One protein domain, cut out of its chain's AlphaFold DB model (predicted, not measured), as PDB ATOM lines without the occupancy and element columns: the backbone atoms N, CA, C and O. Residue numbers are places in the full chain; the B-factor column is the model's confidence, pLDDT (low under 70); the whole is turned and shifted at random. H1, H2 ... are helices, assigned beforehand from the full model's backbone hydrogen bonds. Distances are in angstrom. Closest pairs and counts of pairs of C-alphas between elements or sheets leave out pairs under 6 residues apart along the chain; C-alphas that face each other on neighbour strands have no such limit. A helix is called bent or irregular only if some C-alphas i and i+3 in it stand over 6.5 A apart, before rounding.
ATOM      1  N   GLU A  66      26.763 -40.689  -4.127       59.41
ATOM      2  CA  GLU A  66      27.610 -41.538  -3.285       59.41
ATOM      3  C   GLU A  66      28.753 -40.733  -2.668       59.41
ATOM      4  O   GLU A  66      29.019 -40.889  -1.473       59.41
ATOM      5  N   GLU A  67      29.359 -39.800  -3.409       62.12
ATOM      6  CA  GLU A  67      30.358 -38.884  -2.844       62.12
ATOM      7  C   GLU A  67      29.792 -38.016  -1.718       62.12
ATOM      8  O   GLU A  67      30.458 -37.775  -0.706       62.12
ATOM      9  N   GLU A  68      28.570 -37.518  -1.886       64.44
ATOM     10  CA  GLU A  68      27.942 -36.661  -0.888       64.44
ATOM     11  C   GLU A  68      27.660 -37.438   0.407       64.44
ATOM     12  O   GLU A  68      27.948 -36.949   1.500       64.44
ATOM     13  N   ARG A  69      27.218 -38.699   0.308       64.75
ATOM     14  CA  ARG A  69      27.028 -39.575   1.479       64.75
ATOM     15  C   ARG A  69      28.335 -39.893   2.197       64.75
ATOM     16  O   ARG A  69      28.353 -39.941   3.423       64.75
ATOM     17  N   VAL A  70      29.425 -40.084   1.452       66.25
ATOM     18  CA  VAL A  70      30.778 -40.261   2.012       66.25
ATOM     19  C   VAL A  70      31.196 -39.011   2.791       66.25
ATOM     20  O   VAL A  70      31.743 -39.120   3.884       66.25
ATOM     21  N   LYS A  71      30.909 -37.811   2.276       62.88
ATOM     22  CA  LYS A  71      31.237 -36.554   2.969       62.88
ATOM     23  C   LYS A  71      30.359 -36.307   4.202       62.88
ATOM     24  O   LYS A  71      30.800 -35.635   5.135       62.88
ATOM     25  N   TYR A  72      29.147 -36.853   4.239       70.19
ATOM     26  CA  TYR A  72      28.152 -36.534   5.266       70.19
ATOM     27  C   TYR A  72      27.551 -37.775   5.945       70.19
ATOM     28  O   TYR A  72      26.355 -38.044   5.815       70.19
ATOM     29  N   PRO A  73      28.357 -38.523   6.719       67.62
ATOM     30  CA  PRO A  73      27.871 -39.653   7.497       67.62
ATOM     31  C   PRO A  73      27.163 -39.169   8.775       67.62
ATOM     32  O   PRO A  73      27.736 -39.152   9.867       67.62
ATOM     33  N   PHE A  74      25.913 -38.732   8.630       71.88
ATOM     34  CA  PHE A  74      25.067 -38.315   9.751       71.88
ATOM     35  C   PHE A  74      24.230 -39.471  10.304       71.88
ATOM     36  O   PHE A  74      24.074 -40.512   9.661       71.88
ATOM     37  N   ALA A  75      23.711 -39.286  11.520       56.56
ATOM     38  CA  ALA A  75      22.832 -40.237  12.197       56.56
ATOM     39  C   ALA A  75      21.748 -40.797  11.255       56.56
ATOM     40  O   ALA A  75      21.055 -40.045  10.568       56.56
ATOM     41  N   GLY A  76      21.633 -42.129  11.213       53.38
ATOM     42  CA  GLY A  76      20.694 -42.861  10.357       53.38
ATOM     43  C   GLY A  76      21.263 -43.354   9.021       53.38
ATOM     44  O   GLY A  76      20.562 -44.058   8.295       53.38
ATOM     45  N   VAL A  77      22.517 -43.028   8.684       57.97
ATOM     46  CA  VAL A  77      23.191 -43.549   7.486       57.97
ATOM     47  C   VAL A  77      24.110 -44.717   7.866       57.97
ATOM     48  O   VAL A  77      25.334 -44.571   7.919       57.97
ATOM     49  N   ASP A  78      23.526 -45.899   8.074       60.59
ATOM     50  CA  ASP A  78      24.256 -47.170   8.226       60.59
ATOM     51  C   ASP A  78      24.804 -47.616   6.866       60.59
ATOM     52  O   ASP A  78      24.347 -48.572   6.239       60.59
ATOM     53  N   SER A  79      25.770 -46.861   6.349       67.56
ATOM     54  CA  SER A  79      26.427 -47.173   5.089       67.56
ATOM     55  C   SER A  79      27.880 -47.556   5.335       67.56
ATOM     56  O   SER A  79      28.604 -46.895   6.079       67.56
ATOM     57  N   LEU A  80      28.338 -48.608   4.657       73.75
ATOM     58  CA  LEU A  80      29.750 -49.007   4.577       73.75
ATOM     59  C   LEU A  80      30.678 -47.807   4.266       73.75
ATOM     60  O   LEU A  80      31.816 -47.739   4.727       73.75
ATOM     61  N   PHE A  81      30.160 -46.825   3.524       75.38
ATOM     62  CA  PHE A  81      30.819 -45.564   3.197       75.38
ATOM     63  C   PHE A  81      31.103 -44.684   4.418       75.38
ATOM     64  O   PHE A  81      32.192 -44.116   4.514       75.38
ATOM     65  N   ALA A  82      30.176 -44.599   5.376       79.50
ATOM     66  CA  ALA A  82      30.381 -43.872   6.625       79.50
ATOM     67  C   ALA A  82      31.535 -44.485   7.428       79.50
ATOM     68  O   ALA A  82      32.475 -43.784   7.801       79.50
ATOM     69  N   ALA A  83      31.523 -45.811   7.593       82.00
ATOM     70  CA  ALA A  83      32.594 -46.536   8.273       82.00
ATOM     71  C   ALA A  83      33.960 -46.307   7.602       82.00
ATOM     72  O   ALA A  83      34.932 -45.966   8.277       82.00
ATOM     73  N   ARG A  84      34.029 -46.400   6.265       84.38
ATOM     74  CA  ARG A  84      35.255 -46.123   5.495       84.38
ATOM     75  C   ARG A  84      35.732 -44.678   5.656       84.38
ATOM     76  O   ARG A  84      36.934 -44.431   5.742       84.38
ATOM     77  N   THR A  85      34.806 -43.726   5.711       87.06
ATOM     78  CA  THR A  85      35.123 -42.307   5.924       87.06
ATOM     79  C   THR A  85      35.731 -42.096   7.300       87.06
ATOM     80  O   THR A  85      36.799 -41.497   7.407       87.06
ATOM     81  N   PHE A  86      35.111 -42.636   8.350       88.62
ATOM     82  CA  PHE A  86      35.633 -42.523   9.710       88.62
ATOM     83  C   PHE A  86      36.975 -43.234   9.885       88.62
ATOM     84  O   PHE A  86      37.853 -42.711  10.576       88.62
ATOM     85  N   GLN A  87      37.173 -44.374   9.219       88.81
ATOM     86  CA  GLN A  87      38.477 -45.029   9.156       88.81
ATOM     87  C   GLN A  87      39.521 -44.084   8.549       88.81
ATOM     88  O   GLN A  87      40.534 -43.801   9.183       88.81
ATOM     89  N   ARG A  88      39.241 -43.505   7.377       90.81
ATOM     90  CA  ARG A  88      40.162 -42.567   6.723       90.81
ATOM     91  C   ARG A  88      40.437 -41.327   7.572       90.81
ATOM     92  O   ARG A  88      41.571 -40.880   7.637       90.81
ATOM     93  N   MET A  89      39.432 -40.779   8.254       92.19
ATOM     94  CA  MET A  89      39.621 -39.655   9.183       92.19
ATOM     95  C   MET A  89      40.500 -40.019  10.386       92.19
ATOM     96  O   MET A  89      41.155 -39.150  10.963       92.19
ATOM     97  N   SER A  90      40.502 -41.289  10.787       90.06
ATOM     98  CA  SER A  90      41.355 -41.777  11.871       90.06
ATOM     99  C   SER A  90      42.811 -41.932  11.423       90.06
ATOM    100  O   SER A  90      43.715 -41.697  12.219       90.06
ATOM    101  N   GLU A  91      43.037 -42.285  10.157       92.88
ATOM    102  CA  GLU A  91      44.367 -42.495   9.569       92.88
ATOM    103  C   GLU A  91      45.007 -41.198   9.036       92.88
ATOM    104  O   GLU A  91      46.220 -41.025   9.128       92.88
ATOM    105  N   ASP A  92      44.204 -40.277   8.497       95.12
ATOM    106  CA  ASP A  92      44.657 -39.057   7.823       95.12
ATOM    107  C   ASP A  92      44.117 -37.801   8.525       95.12
ATOM    108  O   ASP A  92      42.931 -37.454   8.463       95.12
ATOM    109  N   GLU A  93      45.022 -37.085   9.195       94.12
ATOM    110  CA  GLU A  93      44.698 -35.871   9.945       94.12
ATOM    111  C   GLU A  93      44.286 -34.701   9.048       94.12
ATOM    112  O   GLU A  93      43.407 -33.917   9.417       94.12
ATOM    113  N   VAL A  94      44.894 -34.583   7.865       94.69
ATOM    114  CA  VAL A  94      44.596 -33.509   6.909       94.69
ATOM    115  C   VAL A  94      43.198 -33.718   6.345       94.69
ATOM    116  O   VAL A  94      42.395 -32.779   6.303       94.69
ATOM    117  N   PHE A  95      42.879 -34.957   5.972       93.00
ATOM    118  CA  PHE A  95      41.541 -35.337   5.540       93.00
ATOM    119  C   PHE A  95      40.509 -35.065   6.639       93.00
ATOM    120  O   PHE A  95      39.513 -34.386   6.389       93.00
ATOM    121  N   ARG A  96      40.774 -35.501   7.877       93.88
ATOM    122  CA  ARG A  96      39.905 -35.241   9.034       93.88
ATOM    123  C   ARG A  96      39.649 -33.754   9.253       93.88
ATOM    124  O   ARG A  96      38.500 -33.350   9.408       93.88
ATOM    125  N   PHE A  97      40.689 -32.926   9.221       93.62
ATOM    126  CA  PHE A  97      40.547 -31.482   9.395       93.62
ATOM    127  C   PHE A  97      39.739 -30.828   8.265       93.62
ATOM    128  O   PHE A  97      38.915 -29.947   8.524       93.62
ATOM    129  N   LYS A  98      39.923 -31.272   7.013       92.19
ATOM    130  CA  LYS A  98      39.109 -30.815   5.876       92.19
ATOM    131  C   LYS A  98      37.630 -31.150   6.089       92.19
ATOM    132  O   LYS A  98      36.791 -30.262   5.945       92.19
ATOM    133  N   MET A  99      37.328 -32.380   6.506       91.25
ATOM    134  CA  MET A  99      35.960 -32.806   6.815       91.25
ATOM    135  C   MET A  99      35.340 -31.963   7.931       91.25
ATOM    136  O   MET A  99      34.244 -31.437   7.766       91.25
ATOM    137  N   PHE A 100      36.066 -31.738   9.029       92.44
ATOM    138  CA  PHE A 100      35.588 -30.894  10.129       92.44
ATOM    139  C   PHE A 100      35.264 -29.468   9.684       92.44
ATOM    140  O   PHE A 100      34.242 -28.912  10.086       92.44
ATOM    141  N   ARG A 101      36.089 -28.882   8.811       91.38
ATOM    142  CA  ARG A 101      35.815 -27.564   8.231       91.38
ATOM    143  C   ARG A 101      34.517 -27.556   7.431       91.38
ATOM    144  O   ARG A 101      33.713 -26.637   7.590       91.38
ATOM    145  N   GLU A 102      34.311 -28.554   6.580       88.69
ATOM    146  CA  GLU A 102      33.108 -28.669   5.752       88.69
ATOM    147  C   GLU A 102      31.844 -28.907   6.587       88.69
ATOM    148  O   GLU A 102      30.806 -28.300   6.309       88.69
ATOM    149  N   TRP A 103      31.934 -29.730   7.633       89.38
ATOM    150  CA  TRP A 103      30.852 -29.977   8.587       89.38
ATOM    151  C   TRP A 103      30.496 -28.715   9.373       89.38
ATOM    152  O   TRP A 103      29.326 -28.339   9.457       89.38
ATOM    153  N   ALA A 104      31.498 -27.987   9.868       88.12
ATOM    154  CA  ALA A 104      31.272 -26.744  10.595       88.12
ATOM    155  C   ALA A 104      30.712 -25.638   9.692       88.12
ATOM    156  O   ALA A 104      29.872 -24.852  10.128       88.12
ATOM    157  N   ALA A 105      31.137 -25.549   8.427       87.25
ATOM    158  CA  ALA A 105      30.545 -24.637   7.441       87.25
ATOM    159  C   ALA A 105      29.044 -24.890   7.230       87.25
ATOM    160  O   ALA A 105      28.302 -23.947   6.973       87.25
ATOM    161  N   ARG A 106      28.597 -26.135   7.409       83.25
ATOM    162  CA  ARG A 106      27.193 -26.551   7.292       83.25
ATOM    163  C   ARG A 106      26.419 -26.534   8.609       83.25
ATOM    164  O   ARG A 106      25.244 -26.873   8.618       83.25
ATOM    165  N   GLY A 107      27.053 -26.147   9.718       85.81
ATOM    166  CA  GLY A 107      26.398 -26.105  11.026       85.81
ATOM    167  C   GLY A 107      26.097 -27.484  11.618       85.81
ATOM    168  O   GLY A 107      25.220 -27.602  12.469       85.81
ATOM    169  N   VAL A 108      26.814 -28.530  11.193       85.44
ATOM    170  CA  VAL A 108      26.666 -29.879  11.755       85.44
ATOM    171  C   VAL A 108      27.041 -29.847  13.231       85.44
ATOM    172  O   VAL A 108      28.160 -29.464  13.573       85.44
ATOM    173  N   HIS A 109      26.136 -30.284  14.101       82.88
ATOM    174  CA  HIS A 109      26.415 -30.461  15.525       82.88
ATOM    175  C   HIS A 109      26.974 -31.868  15.788       82.88
ATOM    176  O   HIS A 109      26.531 -32.823  15.157       82.88
ATOM    177  N   GLU A 110      27.913 -32.003  16.729       82.38
ATOM    178  CA  GLU A 110      28.578 -33.272  17.075       82.38
ATOM    179  C   GLU A 110      27.592 -34.424  17.343       82.38
ATOM    180  O   GLU A 110      27.754 -35.494  16.772       82.38
ATOM    181  N   ALA A 111      26.520 -34.177  18.098       81.25
ATOM    182  CA  ALA A 111      25.439 -35.144  18.329       81.25
ATOM    183  C   ALA A 111      24.760 -35.736  17.069       81.25
ATOM    184  O   ALA A 111      24.045 -36.725  17.185       81.25
ATOM    185  N   HIS A 112      24.943 -35.142  15.884       81.75
ATOM    186  CA  HIS A 112      24.403 -35.662  14.618       81.75
ATOM    187  C   HIS A 112      25.431 -36.452  13.802       81.75
ATOM    188  O   HIS A 112      25.086 -36.972  12.738       81.75
ATOM    189  N   ILE A 113      26.681 -36.540  14.262       84.12
ATOM    190  CA  ILE A 113      27.657 -37.472  13.698       84.12
ATOM    191  C   ILE A 113      27.115 -38.885  13.944       84.12
ATOM    192  O   ILE A 113      26.663 -39.189  15.047       84.12
ATOM    193  N   GLY A 114      27.085 -39.716  12.897       78.56
ATOM    194  CA  GLY A 114      26.445 -41.029  12.967       78.56
ATOM    195  C   GLY A 114      26.991 -41.915  14.089       78.56
ATOM    196  O   GLY A 114      28.173 -41.858  14.407       78.56
ATOM    197  N   GLU A 115      26.138 -42.777  14.650       74.69
ATOM    198  CA  GLU A 115      26.450 -43.622  15.820       74.69
ATOM    199  C   GLU A 115      27.640 -44.573  15.605       74.69
ATOM    200  O   GLU A 115      28.276 -45.026  16.556       74.69
ATOM    201  N   HIS A 116      27.962 -44.870  14.344       76.19
ATOM    202  CA  HIS A 116      29.118 -45.675  13.953       76.19
ATOM    203  C   HIS A 116      30.444 -44.914  13.948       76.19
ATOM    204  O   HIS A 116      31.498 -45.517  13.725       76.19
ATOM    205  N   ALA A 117      30.424 -43.602  14.166       84.19
ATOM    206  CA  ALA A 117      31.647 -42.846  14.300       84.19
ATOM    207  C   ALA A 117      32.387 -43.266  15.580       84.19
ATOM    208  O   ALA A 117      31.794 -43.393  16.655       84.19
ATOM    209  N   PRO A 118      33.713 -43.452  15.508       87.94
ATOM    210  CA  PRO A 118      34.522 -43.635  16.700       87.94
ATOM    211  C   PRO A 118      34.332 -42.459  17.663       87.94
ATOM    212  O   PRO A 118      34.330 -41.304  17.239       87.94
ATOM    213  N   LYS A 119      34.270 -42.734  18.973       89.44
ATOM    214  CA  LYS A 119      34.165 -41.690  20.015       89.44
ATOM    215  C   LYS A 119      35.227 -40.592  19.869       89.44
ATOM    216  O   LYS A 119      34.937 -39.422  20.078       89.44
ATOM    217  N   SER A 120      36.431 -40.959  19.427       91.12
ATOM    218  CA  SER A 120      37.505 -40.003  19.148       91.12
ATOM    219  C   SER A 120      37.112 -38.951  18.107       91.12
ATOM    220  O   SER A 120      37.477 -37.791  18.263       91.12
ATOM    221  N   ILE A 121      36.353 -39.314  17.067       91.75
ATOM    222  CA  ILE A 121      35.888 -38.374  16.038       91.75
ATOM    223  C   ILE A 121      34.902 -37.364  16.634       91.75
ATOM    224  O   ILE A 121      35.030 -36.173  16.344       91.75
ATOM    225  N   HIS A 122      33.987 -37.809  17.500       90.69
ATOM    226  CA  HIS A 122      33.075 -36.921  18.231       90.69
ATOM    227  C   HIS A 122      33.846 -35.915  19.092       90.69
ATOM    228  O   HIS A 122      33.669 -34.704  18.949       90.69
ATOM    229  N   ASP A 123      34.758 -36.406  19.936       92.62
ATOM    230  CA  ASP A 123      35.540 -35.569  20.849       92.62
ATOM    231  C   ASP A 123      36.403 -34.553  20.089       92.62
ATOM    232  O   ASP A 123      36.422 -33.362  20.408       92.62
ATOM    233  N   LEU A 124      37.086 -35.001  19.033       94.06
ATOM    234  CA  LEU A 124      37.926 -34.148  18.196       94.06
ATOM    235  C   LEU A 124      37.108 -33.085  17.459       94.06
ATOM    236  O   LEU A 124      37.547 -31.937  17.368       94.06
ATOM    237  N   TYR A 125      35.924 -33.436  16.953       92.12
ATOM    238  CA  TYR A 125      35.058 -32.465  16.294       92.12
ATOM    239  C   TYR A 125      34.510 -31.438  17.287       92.12
ATOM    240  O   TYR A 125      34.497 -30.246  16.987       92.12
ATOM    241  N   LYS A 126      34.156 -31.852  18.507       91.69
ATOM    242  CA  LYS A 126      33.757 -30.935  19.582       91.69
ATOM    243  C   LYS A 126      34.863 -29.934  19.923       91.69
ATOM    244  O   LYS A 126      34.592 -28.742  20.061       91.69
ATOM    245  N   VAL A 127      36.116 -30.387  20.009       93.19
ATOM    246  CA  VAL A 127      37.278 -29.501  20.215       93.19
ATOM    247  C   VAL A 127      37.454 -28.544  19.035       93.19
ATOM    248  O   VAL A 127      37.614 -27.341  19.241       93.19
ATOM    249  N   TYR A 128      37.363 -29.047  17.800       92.69
ATOM    250  CA  TYR A 128      37.402 -28.227  16.589       92.69
ATOM    251  C   TYR A 128      36.333 -27.123  16.618       92.69
ATOM    252  O   TYR A 128      36.638 -25.950  16.392       92.69
ATOM    253  N   GLN A 129      35.092 -27.469  16.963       90.31
ATOM    254  CA  GLN A 129      34.000 -26.509  17.113       90.31
ATOM    255  C   GLN A 129      34.265 -25.490  18.223       90.31
ATOM    256  O   GLN A 129      33.961 -24.320  18.031       90.31
ATOM    257  N   GLY A 130      34.873 -25.882  19.344       89.94
ATOM    258  CA  GLY A 130      35.268 -24.942  20.398       89.94
ATOM    259  C   GLY A 130      36.292 -23.906  19.919       89.94
ATOM    260  O   GLY A 130      36.136 -22.716  20.178       89.94
ATOM    261  N   MET A 131      37.304 -24.337  19.161       89.12
ATOM    262  CA  MET A 131      38.349 -23.447  18.636       89.12
ATOM    263  C   MET A 131      37.846 -22.514  17.526       89.12
ATOM    264  O   MET A 131      38.294 -21.374  17.416       89.12
ATOM    265  N   HIS A 132      36.930 -22.989  16.679       83.00
ATOM    266  CA  HIS A 132      36.491 -22.261  15.483       83.00
ATOM    267  C   HIS A 132      35.100 -21.621  15.604       83.00
ATOM    268  O   HIS A 132      34.795 -20.693  14.858       83.00
ATOM    269  N   GLY A 133      34.268 -22.069  16.542       66.25
ATOM    270  CA  GLY A 133      32.947 -21.512  16.841       66.25
ATOM    271  C   GLY A 133      33.011 -20.193  17.611       66.25
ATOM    272  O   GLY A 133      32.199 -19.312  17.354       66.25
ATOM    273  N   ALA A 134      34.037 -19.998  18.451       53.75
ATOM    274  CA  ALA A 134      34.313 -18.717  19.113       53.75
ATOM    275  C   ALA A 134      34.665 -17.574  18.133       53.75
ATOM    276  O   ALA A 134      34.664 -16.413  18.519       53.75
ATOM    277  N   ASN A 135      34.945 -17.897  16.864       48.56
ATOM    278  CA  ASN A 135      35.293 -16.934  15.815       48.56
ATOM    279  C   ASN A 135      34.110 -16.572  14.890       48.56
ATOM    280  O   ASN A 135      34.325 -15.945  13.854       48.56
ATOM    281  N   ARG A 136      32.876 -17.009  15.197       47.75
ATOM    282  CA  ARG A 136      31.668 -16.740  14.384       47.75
ATOM    283  C   ARG A 136      30.612 -15.852  15.067       47.75
ATOM    284  O   ARG A 136      29.514 -15.732  14.530       47.75
ATOM    285  N   THR A 137      30.932 -15.243  16.208       42.31
ATOM    286  CA  THR A 137      30.131 -14.188  16.863       42.31
ATOM    287  C   THR A 137      30.744 -12.826  16.608       42.31
ATOM    288  O   THR A 137      29.979 -11.890  16.301       42.31
TER     289      THR A 137
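Overview. This is residues 66 to 137 of the 137 residues of the protein "RxLR effector protein" of Phytophthora fragariae (UniProt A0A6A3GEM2). Picture H2 and H3 as a V, joined at the corner by one residue, with the longest helix, H4, across one side of it, running from near H2 and crossing H3. The short helix H1 sits on the other side of the V near the first half of H2, the link of residues 106 to 118 runs back across the mouth of the V, and the tail of residues 134 to 137 makes one far end of the longest axis. The printed part has 72 residues with four named helices, in the order H1, H2, H3, H4, and no named strand; the class is all helix, with 46 of the 72 residues in named helices. The whole is compact, with a radius of gyration of the C-alphas of 11.5 A, and its outline is elongated, spanning 36 by 23 by 21 A along the three main axes.

Along the chain. Find C-alpha 119 at (34.165, -41.690, 20.015); there H4 begins, and it covers residues 119 to 133, 20.5 A from first to last C-alpha, ending at C-alpha 133 at (32.947, -21.512, 16.841). Watch y rise along it while z changes little. H3 holds residues 93 to 105 and is 18.2 A long; look for its start at C-alpha 93 at (44.698, -35.871, 9.945). H2 holds residues 80 to 91 and measures 16.8 A between its first and last C-alphas. H1, residues 66 to 71, is the shortest, and you find its first C-alpha at (27.610, -41.538, -3.285). No helix is bent or irregular.

Arrangement. Start at H4 and look from its residues 125 to 129 to residues 100 to 104 of H3: these parts alone meet, and the two helices only just touch, with 3 pairs of C-alphas within 8 A. The closest are the C-alphas of Phe 100 and Tyr 125, 6.4 A apart, and the helices run the same way at a steep tilt of 57 degrees. H4 also only just touches H2, again with 3 pairs of C-alphas within 8 A, through residue 121 alone and residues 86 to 90 of H2; the closest C-alphas are those of Phe 86 and Ile 121, 7.6 A apart. The tilt there is 69.8 degrees, steep but only just short of about perpendicular, and they run the same way. Now go to H2 and H3, which touch only at the corner by their link; the closest C-alphas, of Met 89 and Arg 96, are 4.4 A apart, and the helices run opposite ways at a steep tilt of 60 degrees. H1 touches residues 81 to 85 of H2, with the C-alphas of Val 70 and Phe 81 closest at 5.4 A; the two run the same way at a steep tilt of 39 degrees. H1 and H3 are close but not clearly touching, with the C-alphas of Lys 71 and Met 99 at 7.2 A, and they stand about perpendicular, at 87 degrees. H1 and H4 are apart. The helix packing is mostly crossed: of the 3 touching pairs besides the corner, 0 are at a shallow tilt. In the backbones of H1, H2, H3 and H4, every O i to N i+4 pair is within hydrogen-bond range.

Size, cuts and confidence. The two C-alphas farthest apart are those of Leu 80 and Thr 137, 36.9 A. The printed part runs from residue 66 to residue 137, the chain's last residue, and has no cut. The link from H3 to H4, 13 residues, is long; that from H1 to H2, 8 residues, is short, and that from H2 to H3 is tight. Read the B-factor column for the model's confidence: the mean pLDDT of the printed part is 80.5, and 17 residues are under 70, namely residues 66 to 71, residue 73, residues 75 to 79 and residues 133 to 137.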